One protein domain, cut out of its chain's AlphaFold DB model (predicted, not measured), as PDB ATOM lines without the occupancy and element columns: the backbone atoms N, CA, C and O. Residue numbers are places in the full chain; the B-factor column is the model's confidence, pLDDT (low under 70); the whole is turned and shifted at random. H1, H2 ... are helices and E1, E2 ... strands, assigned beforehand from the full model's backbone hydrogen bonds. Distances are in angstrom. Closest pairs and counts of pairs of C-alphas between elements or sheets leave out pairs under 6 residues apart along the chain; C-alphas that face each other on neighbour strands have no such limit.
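What this domain is: This is residues 5 to 77 of the 83 residues of an uncharacterized protein of Streptomyces violaceusniger (UniProt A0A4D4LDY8). A small three-stranded sheet, E1 E2 E3, has the short helix H1 over one face, while the other face has no named helix on it. From E3 a long link runs away from the sheet, and the long helix H2 folds back from its far end, the two making an arm whose tip, residues 47 to 53, sticks out; residues 68 to 72 of H2 come back to H1. The printed part has 73 residues with two named helices and three named strands, in the order H1 E1 E2 E3 H2; the sheet's order is E1 - E2 - E3, all antiparallel, and the class is mixed, helices and strands. The whole is loose, with a radius of gyration of the C-alphas of 15.2 A, and flat, spanning 43 by 31 by 16 A.

Where its parts are: E1 is residues 24 to 26, 6.6 A from first to last C-alpha, and begins at C-alpha 24 at (109.032, 138.679, 110.225). E2 is residues 29 to 32, 10.2 A long, and E3 is residues 35 to 38, 10.1 A long. H1 is residues 5 to 15, 15.3 A long, beginning at C-alpha 5 at (132.300, 136.514, 120.480). H2 is residues 51 to 76, 36.6 A long, ending at C-alpha 76 at (135.614, 143.170, 107.010).

How they stand to each other: The sheet is a meander, each strand the antiparallel neighbour of the one before, with E1 and E3 as edge strands. E1 and E2 form a hairpin at 163 degrees, with N 24 and O 31 2.8 A apart and N 26 and O 29 2.9 A apart, both within hydrogen-bond range. E2 and E3 form a hairpin at 170 degrees, with N 30 and O 37 within hydrogen-bond range at 2.8 A. H1 is on the sheet at a height over the sheet of 9.2 A, on a local plane fitted to only just enough of the sheet, 6 C-alphas. It lies over E3 and runs along the strands, at 20 degrees to E3 on the local plane; their closest C-alphas, of Leu 14 and His 36, are 6.6 A apart. H1 and H2 only just touch, with 3 pairs of C-alphas within 8 A, made on the side of H2 by residues 68 to 72 alone. Their closest C-alphas, of Val 8 and Leu 68, are 7.7 A apart, and they run the same way at a steep tilt of 57 degrees. H2 is not on the sheet, and it is apart from E1 and E2. In H1 and H2 every O i to N i+4 pair is within hydrogen-bond range.

The domain as a whole: The two C-alphas farthest apart, of Ala 21 and Ser 52, are 43.6 A from each other. The printed part has no cut. The link from E3 to H2, residues 39 to 50, is long; the link from H1 to E1 is short, and those from E1 to E2 and from E2 to E3 are tight. Residues 47 to 53, of which 51 to 53 belong to H2, stand free. The mean pLDDT of the printed part is 94.8, and no printed residue is under 70.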
ATOM      1  N   ALA A   5     132.271 137.738 121.282       92.06
ATOM      2  CA  ALA A   5     132.300 136.514 120.480       92.06
ATOM      3  C   ALA A   5     130.892 135.998 120.118       92.06
ATOM      4  O   ALA A   5     130.670 135.584 118.978       92.06
ATOM      5  N   ASP A   6     129.932 136.072 121.047       93.44
ATOM      6  CA  ASP A   6     128.539 135.663 120.814       93.44
ATOM      7  C   ASP A   6     127.845 136.602 119.819       93.44
ATOM      8  O   ASP A   6     127.080 136.163 118.954       93.44
ATOM      9  N   HIS A   7     128.157 137.899 119.895       94.12
ATOM     10  CA  HIS A   7     127.671 138.897 118.942       94.12
ATOM     11  C   HIS A   7     128.180 138.623 117.535       94.12
ATOM     12  O   HIS A   7     127.393 138.569 116.592       94.12
ATOM     13  N   VAL A   8     129.485 138.379 117.386       94.62
ATOM     14  CA  VAL A   8     130.085 138.037 116.089       94.62
ATOM     15  C   VAL A   8     129.490 136.744 115.535       94.62
ATOM     16  O   VAL A   8     129.174 136.686 114.348       94.62
ATOM     17  N   ALA A   9     129.270 135.732 116.380       94.81
ATOM     18  CA  ALA A   9     128.619 134.492 115.970       94.81
ATOM     19  C   ALA A   9     127.179 134.728 115.479       94.81
ATOM     20  O   ALA A   9     126.779 134.164 114.460       94.81
ATOM     21  N   THR A  10     126.419 135.591 116.157       95.44
ATOM     22  CA  THR A  10     125.068 135.990 115.731       95.44
ATOM     23  C   THR A  10     125.103 136.692 114.373       95.44
ATOM     24  O   THR A  10     124.338 136.343 113.473       95.44
ATOM     25  N   ILE A  11     126.027 137.638 114.181       94.75
ATOM     26  CA  ILE A  11     126.188 138.356 112.910       94.75
ATOM     27  C   ILE A  11     126.566 137.385 111.783       94.75
ATOM     28  O   ILE A  11     125.974 137.443 110.706       94.75
ATOM     29  N   ASP A  12     127.499 136.462 112.019       95.00
ATOM     30  CA  ASP A  12     127.904 135.463 111.024       95.00
ATOM     31  C   ASP A  12     126.735 134.577 110.579       95.00
ATOM     32  O   ASP A  12     126.576 134.331 109.382       95.00
ATOM     33  N   GLN A  13     125.887 134.144 111.515       95.69
ATOM     34  CA  GLN A  13     124.690 133.362 111.199       95.69
ATOM     35  C   GLN A  13     123.697 134.152 110.343       95.69
ATOM     36  O   GLN A  13     123.135 133.610 109.392       95.69
ATOM     37  N   LEU A  14     123.489 135.436 110.645       96.06
ATOM     38  CA  LEU A  14     122.581 136.281 109.868       96.06
ATOM     39  C   LEU A  14     123.116 136.583 108.468       96.06
ATOM     40  O   LEU A  14     122.329 136.669 107.534       96.06
ATOM     41  N   ARG A  15     124.436 136.703 108.290       94.38
ATOM     42  CA  ARG A  15     125.041 136.991 106.977       94.38
ATOM     43  C   ARG A  15     124.876 135.865 105.958       94.38
ATOM     44  O   ARG A  15     124.928 136.141 104.764       94.38
ATOM     45  N   VAL A  16     124.716 134.620 106.409       96.44
ATOM     46  CA  VAL A  16     124.503 133.455 105.528       96.44
ATOM     47  C   VAL A  16     123.029 133.076 105.379       96.44
ATOM     48  O   VAL A  16     122.710 132.146 104.641       96.44
ATOM     49  N   ARG A  17     122.131 133.760 106.096       95.81
ATOM     50  CA  ARG A  17     120.692 133.513 106.050       95.81
ATOM     51  C   ARG A  17     120.072 134.241 104.858       95.81
ATOM     52  O   ARG A  17     120.411 135.384 104.571       95.81
ATOM     53  N   ASP A  18     119.128 133.581 104.193       97.06
ATOM     54  CA  ASP A  18     118.346 134.213 103.136       97.06
ATOM     55  C   ASP A  18     117.392 135.270 103.702       97.06
ATOM     56  O   ASP A  18     116.728 135.073 104.730       97.06
ATOM     57  N   PHE A  19     117.254 136.372 102.968       97.44
ATOM     58  CA  PHE A  19     116.290 137.408 103.303       97.44
ATOM     59  C   PHE A  19     114.860 136.949 102.987       97.44
ATOM     60  O   PHE A  19     114.566 136.591 101.842       97.44
ATOM     61  N   PRO A  20     113.932 136.990 103.957       97.00
ATOM     62  CA  PRO A  20     112.556 136.594 103.709       97.00
ATOM     63  C   PRO A  20     111.835 137.615 102.820       97.00
ATOM     64  O   PRO A  20     112.058 138.822 102.909       97.00
ATOM     65  N   ALA A  21     110.896 137.137 101.999       97.31
ATOM     66  CA  ALA A  21     110.096 137.985 101.107       97.31
ATOM     67  C   ALA A  21     109.098 138.902 101.845       97.31
ATOM     68  O   ALA A  21     108.561 139.842 101.262       97.31
ATOM     69  N   GLN A  22     108.836 138.637 103.126       97.69
ATOM     70  CA  GLN A  22     107.944 139.418 103.978       97.69
ATOM     71  C   GLN A  22     108.622 139.711 105.313       97.69
ATOM     72  O   GLN A  22     109.525 138.989 105.739       97.69
ATOM     73  N   ARG A  23     108.180 140.784 105.979       96.88
ATOM     74  CA  ARG A  23     108.683 141.123 107.310       96.88
ATOM     75  C   ARG A  23     108.263 140.065 108.323       96.88
ATOM     76  O   ARG A  23     107.101 139.673 108.366       96.88
ATOM     77  N   THR A  24     109.212 139.648 109.144       96.44
ATOM     78  CA  THR A  24     109.032 138.679 110.225       96.44
ATOM     79  C   THR A  24     109.816 139.143 111.445       96.44
ATOM     80  O   THR A  24     110.818 139.846 111.313       96.44
ATOM     81  N   ALA A  25     109.351 138.768 112.630       94.81
ATOM     82  CA  ALA A  25     110.078 138.952 113.874       94.81
ATOM     83  C   ALA A  25     110.061 137.620 114.618       94.81
ATOM     84  O   ALA A  25     109.000 137.015 114.771       94.81
ATOM     85  N   ASP A  26     111.235 137.162 115.028       91.31
ATOM     86  CA  ASP A  26     111.414 135.933 115.784       91.31
ATOM     87  C   ASP A  26     112.398 136.194 116.924       91.31
ATOM     88  O   ASP A  26     113.584 136.458 116.706       91.31
ATOM     89  N   GLY A  27     111.872 136.202 118.150       92.12
ATOM     90  CA  GLY A  27     112.619 136.582 119.342       92.12
ATOM     91  C   GLY A  27     113.293 137.946 119.181       92.12
ATOM     92  O   GLY A  27     112.625 138.966 119.051       92.12
ATOM     93  N   ARG A  28     114.628 137.941 119.193       92.56
ATOM     94  CA  ARG A  28     115.479 139.138 119.091       92.56
ATOM     95  C   ARG A  28     115.853 139.522 117.661       92.56
ATOM     96  O   ARG A  28     116.677 140.409 117.482       92.56
ATOM     97  N   VAL A  29     115.322 138.836 116.647       96.69
ATOM     98  CA  VAL A  29     115.680 139.076 115.246       96.69
ATOM     99  C   VAL A  29     114.459 139.506 114.446       96.69
ATOM    100  O   VAL A  29     113.514 138.742 114.255       96.69
ATOM    101  N   ALA A  30     114.515 140.713 113.894       97.75
ATOM    102  CA  ALA A  30     113.601 141.186 112.867       97.75
ATOM    103  C   ALA A  30     114.230 140.981 111.484       97.75
ATOM    104  O   ALA A  30     115.398 141.282 111.258       97.75
ATOM    105  N   SER A  31     113.469 140.456 110.531       98.00
ATOM    106  CA  SER A  31     113.952 140.160 109.178       98.00
ATOM    107  C   SER A  31     112.954 140.617 108.128       98.00
ATOM    108  O   SER A  31     111.753 140.679 108.385       98.00
ATOM    109  N   GLY A  32     113.430 140.896 106.921       97.38
ATOM    110  CA  GLY A  32     112.580 141.249 105.790       97.38
ATOM    111  C   GLY A  32     113.361 141.294 104.481       97.38
ATOM    112  O   GLY A  32     114.528 140.902 104.450       97.38
ATOM    113  N   PRO A  33     112.739 141.786 103.396       97.81
ATOM    114  CA  PRO A  33     113.389 141.849 102.094       97.81
ATOM    115  C   PRO A  33     114.670 142.687 102.154       97.81
ATOM    116  O   PRO A  33     114.612 143.899 102.353       97.81
ATOM    117  N   GLY A  34     115.816 142.026 101.991       96.88
ATOM    118  CA  GLY A  34     117.136 142.655 101.986       96.88
ATOM    119  C   GLY A  34     117.713 143.013 103.357       96.88
ATOM    120  O   GLY A  34     118.708 143.733 103.391       96.88
ATOM    121  N   PHE A  35     117.125 142.567 104.477       95.81
ATOM    122  CA  PHE A  35     117.689 142.866 105.795       95.81
ATOM    123  C   PHE A  35     117.446 141.795 106.868       95.81
ATOM    124  O   PHE A  35     116.421 141.107 106.895       95.81
ATOM    125  N   HIS A  36     118.372 141.772 107.825       97.50
ATOM    126  CA  HIS A  36     118.222 141.195 109.156       97.50
ATOM    127  C   HIS A  36     118.673 142.246 110.181       97.50
ATOM    128  O   HIS A  36     119.687 142.907 109.976       97.50
ATOM    129  N   VAL A  37     117.925 142.402 111.269       96.81
ATOM    130  CA  VAL A  37     118.245 143.260 112.417       96.81
ATOM    131  C   VAL A  37     118.142 142.395 113.662       96.81
ATOM    132  O   VAL A  37     117.147 141.690 113.822       96.81
ATOM    133  N   ALA A  38     119.158 142.429 114.521       96.06
ATOM    134  CA  ALA A  38     119.174 141.653 115.752       96.06
ATOM    135  C   ALA A  38     119.550 142.503 116.959       96.06
ATOM    136  O   ALA A  38     120.543 143.232 116.924       96.06
ATOM    137  N   ASP A  39     118.801 142.325 118.042       94.88
ATOM    138  CA  ASP A  39     119.144 142.874 119.345       94.88
ATOM    139  C   ASP A  39     120.247 142.008 119.969       94.88
ATOM    140  O   ASP A  39     120.002 140.930 120.520       94.88
ATOM    141  N   LEU A  40     121.487 142.476 119.844       93.75
ATOM    142  CA  LEU A  40     122.684 141.780 120.319       93.75
ATOM    143  C   LEU A  40     122.759 141.757 121.854       93.75
ATOM    144  O   LEU A  40     122.960 140.711 122.482       93.75
ATOM    145  N   ARG A  41     122.506 142.909 122.476       92.00
ATOM    146  CA  ARG A  41     122.383 143.074 123.925       92.00
ATOM    147  C   ARG A  41     121.200 143.991 124.210       92.00
ATOM    148  O   ARG A  41     121.013 144.994 123.533       92.00
ATOM    149  N   VAL A  42     120.424 143.631 125.225       91.38
ATOM    150  CA  VAL A  42     119.337 144.450 125.774       91.38
ATOM    151  C   VAL A  42     119.610 144.568 127.265       91.38
ATOM    152  O   VAL A  42     120.007 143.577 127.889       91.38
ATOM    153  N   SER A  43     119.497 145.779 127.804       91.25
ATOM    154  CA  SER A  43     119.705 146.040 129.226       91.25
ATOM    155  C   SER A  43     118.555 145.469 130.058       91.25
ATOM    156  O   SER A  43     117.583 144.921 129.535       91.25
ATOM    157  N   GLU A  44     118.673 145.610 131.372       89.88
ATOM    158  CA  GLU A  44     117.507 145.585 132.249       89.88
ATOM    159  C   GLU A  44     116.600 146.800 131.994       89.88
ATOM    160  O   GLU A  44     117.017 147.786 131.376       89.88
ATOM    161  N   ASP A  45     115.359 146.714 132.468       91.94
ATOM    162  CA  ASP A  45     114.454 147.858 132.499       91.94
ATOM    163  C   ASP A  45     114.878 148.835 133.604       91.94
ATOM    164  O   ASP A  45     115.246 148.425 134.704       91.94
ATOM    165  N   PHE A  46     114.754 150.136 133.339       91.81
ATOM    166  CA  PHE A  46     115.240 151.188 134.242       91.81
ATOM    167  C   PHE A  46     114.139 151.931 135.006       91.81
ATOM    168  O   PHE A  46     114.374 153.042 135.468       91.81
ATOM    169  N   TRP A  47     112.938 151.358 135.131       91.25
ATOM    170  CA  TRP A  47     111.764 152.062 135.673       91.25
ATOM    171  C   TRP A  47     112.012 152.758 137.021       91.25
ATOM    172  O   TRP A  47     111.520 153.867 137.215       91.25
ATOM    173  N   ASP A  48     112.818 152.142 137.892       94.12
ATOM    174  CA  ASP A  48     113.162 152.652 139.227       94.12
ATOM    175  C   ASP A  48     114.681 152.837 139.430       94.12
ATOM    176  O   ASP A  48     115.154 152.924 140.563       94.12
ATOM    177  N   ALA A  49     115.471 152.839 138.354       91.25
ATOM    178  CA  ALA A  49     116.920 152.977 138.467       91.25
ATOM    179  C   ALA A  49     117.323 154.442 138.671       91.25
ATOM    180  O   ALA A  49     116.812 155.347 138.007       91.25
ATOM    181  N   ASP A  50     118.305 154.668 139.542       95.31
ATOM    182  CA  ASP A  50     118.959 155.969 139.644       95.31
ATOM    183  C   ASP A  50     119.743 156.284 138.361       95.31
ATOM    184  O   ASP A  50     120.243 155.389 137.673       95.31
ATOM    185  N   LEU A  51     119.915 157.576 138.064       94.44
ATOM    186  CA  LEU A  51     120.632 158.027 136.865       94.44
ATOM    187  C   LEU A  51     122.062 157.474 136.776       94.44
ATOM    188  O   LEU A  51     122.518 157.174 135.678       94.44
ATOM    189  N   SER A  52     122.741 157.273 137.909       95.69
ATOM    190  CA  SER A  52     124.081 156.677 137.940       95.69
ATOM    191  C   SER A  52     124.096 155.224 137.460       95.69
ATOM    192  O   SER A  52     125.064 154.804 136.836       95.69
ATOM    193  N   ARG A  53     123.026 154.455 137.708       94.88
ATOM    194  CA  ARG A  53     122.903 153.082 137.201       94.88
ATOM    195  C   ARG A  53     122.685 153.074 135.692       94.88
ATOM    196  O   ARG A  53     123.234 152.226 134.998       94.88
ATOM    197  N   VAL A  54     121.891 154.017 135.186       94.88
ATOM    198  CA  VAL A  54     121.692 154.178 133.741       94.88
ATOM    199  C   VAL A  54     123.015 154.540 133.063       94.88
ATOM    200  O   VAL A  54     123.352 153.939 132.048       94.88
ATOM    201  N   GLU A  55     123.780 155.469 133.639       96.56
ATOM    202  CA  GLU A  55     125.097 155.881 133.136       96.56
ATOM    203  C   GLU A  55     126.099 154.720 133.123       96.56
ATOM    204  O   GLU A  55     126.686 154.447 132.081       96.56
ATOM    205  N   GLU A  56     126.209 153.961 134.219       96.12
ATOM    206  CA  GLU A  56     127.062 152.766 134.290       96.12
ATOM    207  C   GLU A  56     126.726 151.759 133.178       96.12
ATOM    208  O   GLU A  56     127.612 151.270 132.478       96.12
ATOM    209  N   VAL A  57     125.437 151.469 132.964       95.31
ATOM    210  CA  VAL A  57     125.038 150.533 131.906       95.31
ATOM    211  C   VAL A  57     125.331 151.109 130.520       95.31
ATOM    212  O   VAL A  57     125.758 150.364 129.641       95.31
ATOM    213  N   LEU A  58     125.155 152.413 130.295       94.75
ATOM    214  CA  LEU A  58     125.522 153.037 129.020       94.75
ATOM    215  C   LEU A  58     127.028 152.922 128.747       94.75
ATOM    216  O   LEU A  58     127.397 152.515 127.646       94.75
ATOM    217  N   GLU A  59     127.882 153.179 129.740       96.62
ATOM    218  CA  GLU A  59     129.336 153.015 129.615       96.62
ATOM    219  C   GLU A  59     129.719 151.566 129.268       96.62
ATOM    220  O   GLU A  59     130.557 151.325 128.393       96.62
ATOM    221  N   GLU A  60     129.069 150.577 129.892       94.31
ATOM    222  CA  GLU A  60     129.272 149.166 129.550       94.31
ATOM    223  C   GLU A  60     128.884 148.856 128.096       94.31
ATOM    224  O   GLU A  60     129.584 148.103 127.412       94.31
ATOM    225  N   PHE A  61     127.765 149.408 127.618       94.50
ATOM    226  CA  PHE A  61     127.311 149.229 126.238       94.50
ATOM    227  C   PHE A  61     128.258 149.901 125.240       94.50
ATOM    228  O   PHE A  61     128.561 149.309 124.205       94.50
ATOM    229  N   GLU A  62     128.753 151.101 125.539       95.62
ATOM    230  CA  GLU A  62     129.717 151.810 124.692       95.62
ATOM    231  C   GLU A  62     131.050 151.062 124.600       95.62
ATOM    232  O   GLU A  62     131.596 150.897 123.503       95.62
ATOM    233  N   ALA A  63     131.556 150.542 125.723       94.56
ATOM    234  CA  ALA A  63     132.781 149.747 125.750       94.56
ATOM    235  C   ALA A  63     132.646 148.467 124.907       94.56
ATOM    236  O   ALA A  63     133.536 148.125 124.123       94.56
ATOM    237  N   GLU A  64     131.516 147.770 125.029       93.75
ATOM    238  CA  GLU A  64     131.244 146.553 124.268       93.75
ATOM    239  C   GLU A  64     131.024 146.829 122.775       93.75
ATOM    240  O   GLU A  64     131.547 146.096 121.930       93.75
ATOM    241  N   LEU A  65     130.311 147.908 122.437       93.94
ATOM    242  CA  LEU A  65     130.119 148.349 121.058       93.94
ATOM    243  C   LEU A  65     131.456 148.715 120.406       93.94
ATOM    244  O   LEU A  65     131.711 148.310 119.274       93.94
ATOM    245  N   SER A  66     132.337 149.411 121.129       95.44
ATOM    246  CA  SER A  66     133.689 149.744 120.667       95.44
ATOM    247  C   SER A  66     134.545 148.496 120.426       95.44
ATOM    248  O   SER A  66     135.271 148.407 119.432       95.44
ATOM    249  N   ALA A  67     134.453 147.488 121.298       94.50
ATOM    250  CA  ALA A  67     135.135 146.213 121.088       94.50
ATOM    251  C   ALA A  67     134.594 145.475 119.852       94.50
ATOM    252  O   ALA A  67     135.370 144.932 119.062       94.50
ATOM    253  N   LEU A  68     133.271 145.476 119.660       94.50
ATOM    254  CA  LEU A  68     132.641 144.867 118.494       94.50
ATOM    255  C   LEU A  68     133.059 145.577 117.202       94.50
ATOM    256  O   LEU A  68     133.488 144.904 116.269       94.50
ATOM    257  N   ASP A  69     133.014 146.910 117.158       94.75
ATOM    258  CA  ASP A  69     133.433 147.705 115.998       94.75
ATOM    259  C   ASP A  69     134.877 147.400 115.577       94.75
ATOM    260  O   ASP A  69     135.141 147.148 114.400       94.75
ATOM    261  N   GLN A  70     135.802 147.300 116.538       95.56
ATOM    262  CA  GLN A  70     137.194 146.930 116.264       95.56
ATOM    263  C   GLN A  70     137.314 145.535 115.639       95.56
ATOM    264  O   GLN A  70     138.044 145.352 114.661       95.56
ATOM    265  N   VAL A  71     136.591 144.545 116.170       95.88
ATOM    266  CA  VAL A  71     136.611 143.171 115.641       95.88
ATOM    267  C   VAL A  71     136.010 143.112 114.236       95.88
ATOM    268  O   VAL A  71     136.577 142.465 113.350       95.88
ATOM    269  N   LEU A  72     134.885 143.791 114.009       94.12
ATOM    270  CA  LEU A  72     134.231 143.829 112.703       94.12
ATOM    271  C   LEU A  72     135.091 144.567 111.671       94.12
ATOM    272  O   LEU A  72     135.276 144.059 110.564       94.12
ATOM    273  N   THR A  73     135.692 145.693 112.059       95.19
ATOM    274  CA  THR A  73     136.623 146.467 111.230       95.19
ATOM    275  C   THR A  73     137.853 145.647 110.851       95.19
ATOM    276  O   THR A  73     138.250 145.638 109.686       95.19
ATOM    277  N   LEU A  74     138.439 144.898 111.790       95.50
ATOM    278  CA  LEU A  74     139.578 144.023 111.498       95.50
ATOM    279  C   LEU A  74     139.213 142.922 110.491       95.50
ATOM    280  O   LEU A  74     140.043 142.523 109.673       95.50
ATOM    281  N   ARG A  75     137.979 142.417 110.552       93.31
ATOM    282  CA  ARG A  75     137.534 141.278 109.744       93.31
ATOM    283  C   ARG A  75     137.044 141.667 108.352       93.31
ATOM    284  O   ARG A  75     137.291 140.929 107.399       93.31
ATOM    285  N   TRP A  76     136.314 142.773 108.237       91.19
ATOM    286  CA  TRP A  76     135.614 143.170 107.010       91.19
ATOM    287  C   TRP A  76     136.014 144.548 106.480       91.19
ATOM    288  O   TRP A  76     135.527 144.952 105.427       91.19
ATOM    289  N   GLY A  77     136.945 145.224 107.150       93.81
ATOM    290  CA  GLY A  77     137.312 146.601 106.854       93.81
ATOM    291  C   GLY A  77     136.381 147.598 107.541       93.81
ATOM    292  O   GLY A  77     135.306 147.248 108.029       93.81
TER     293      GLY A  77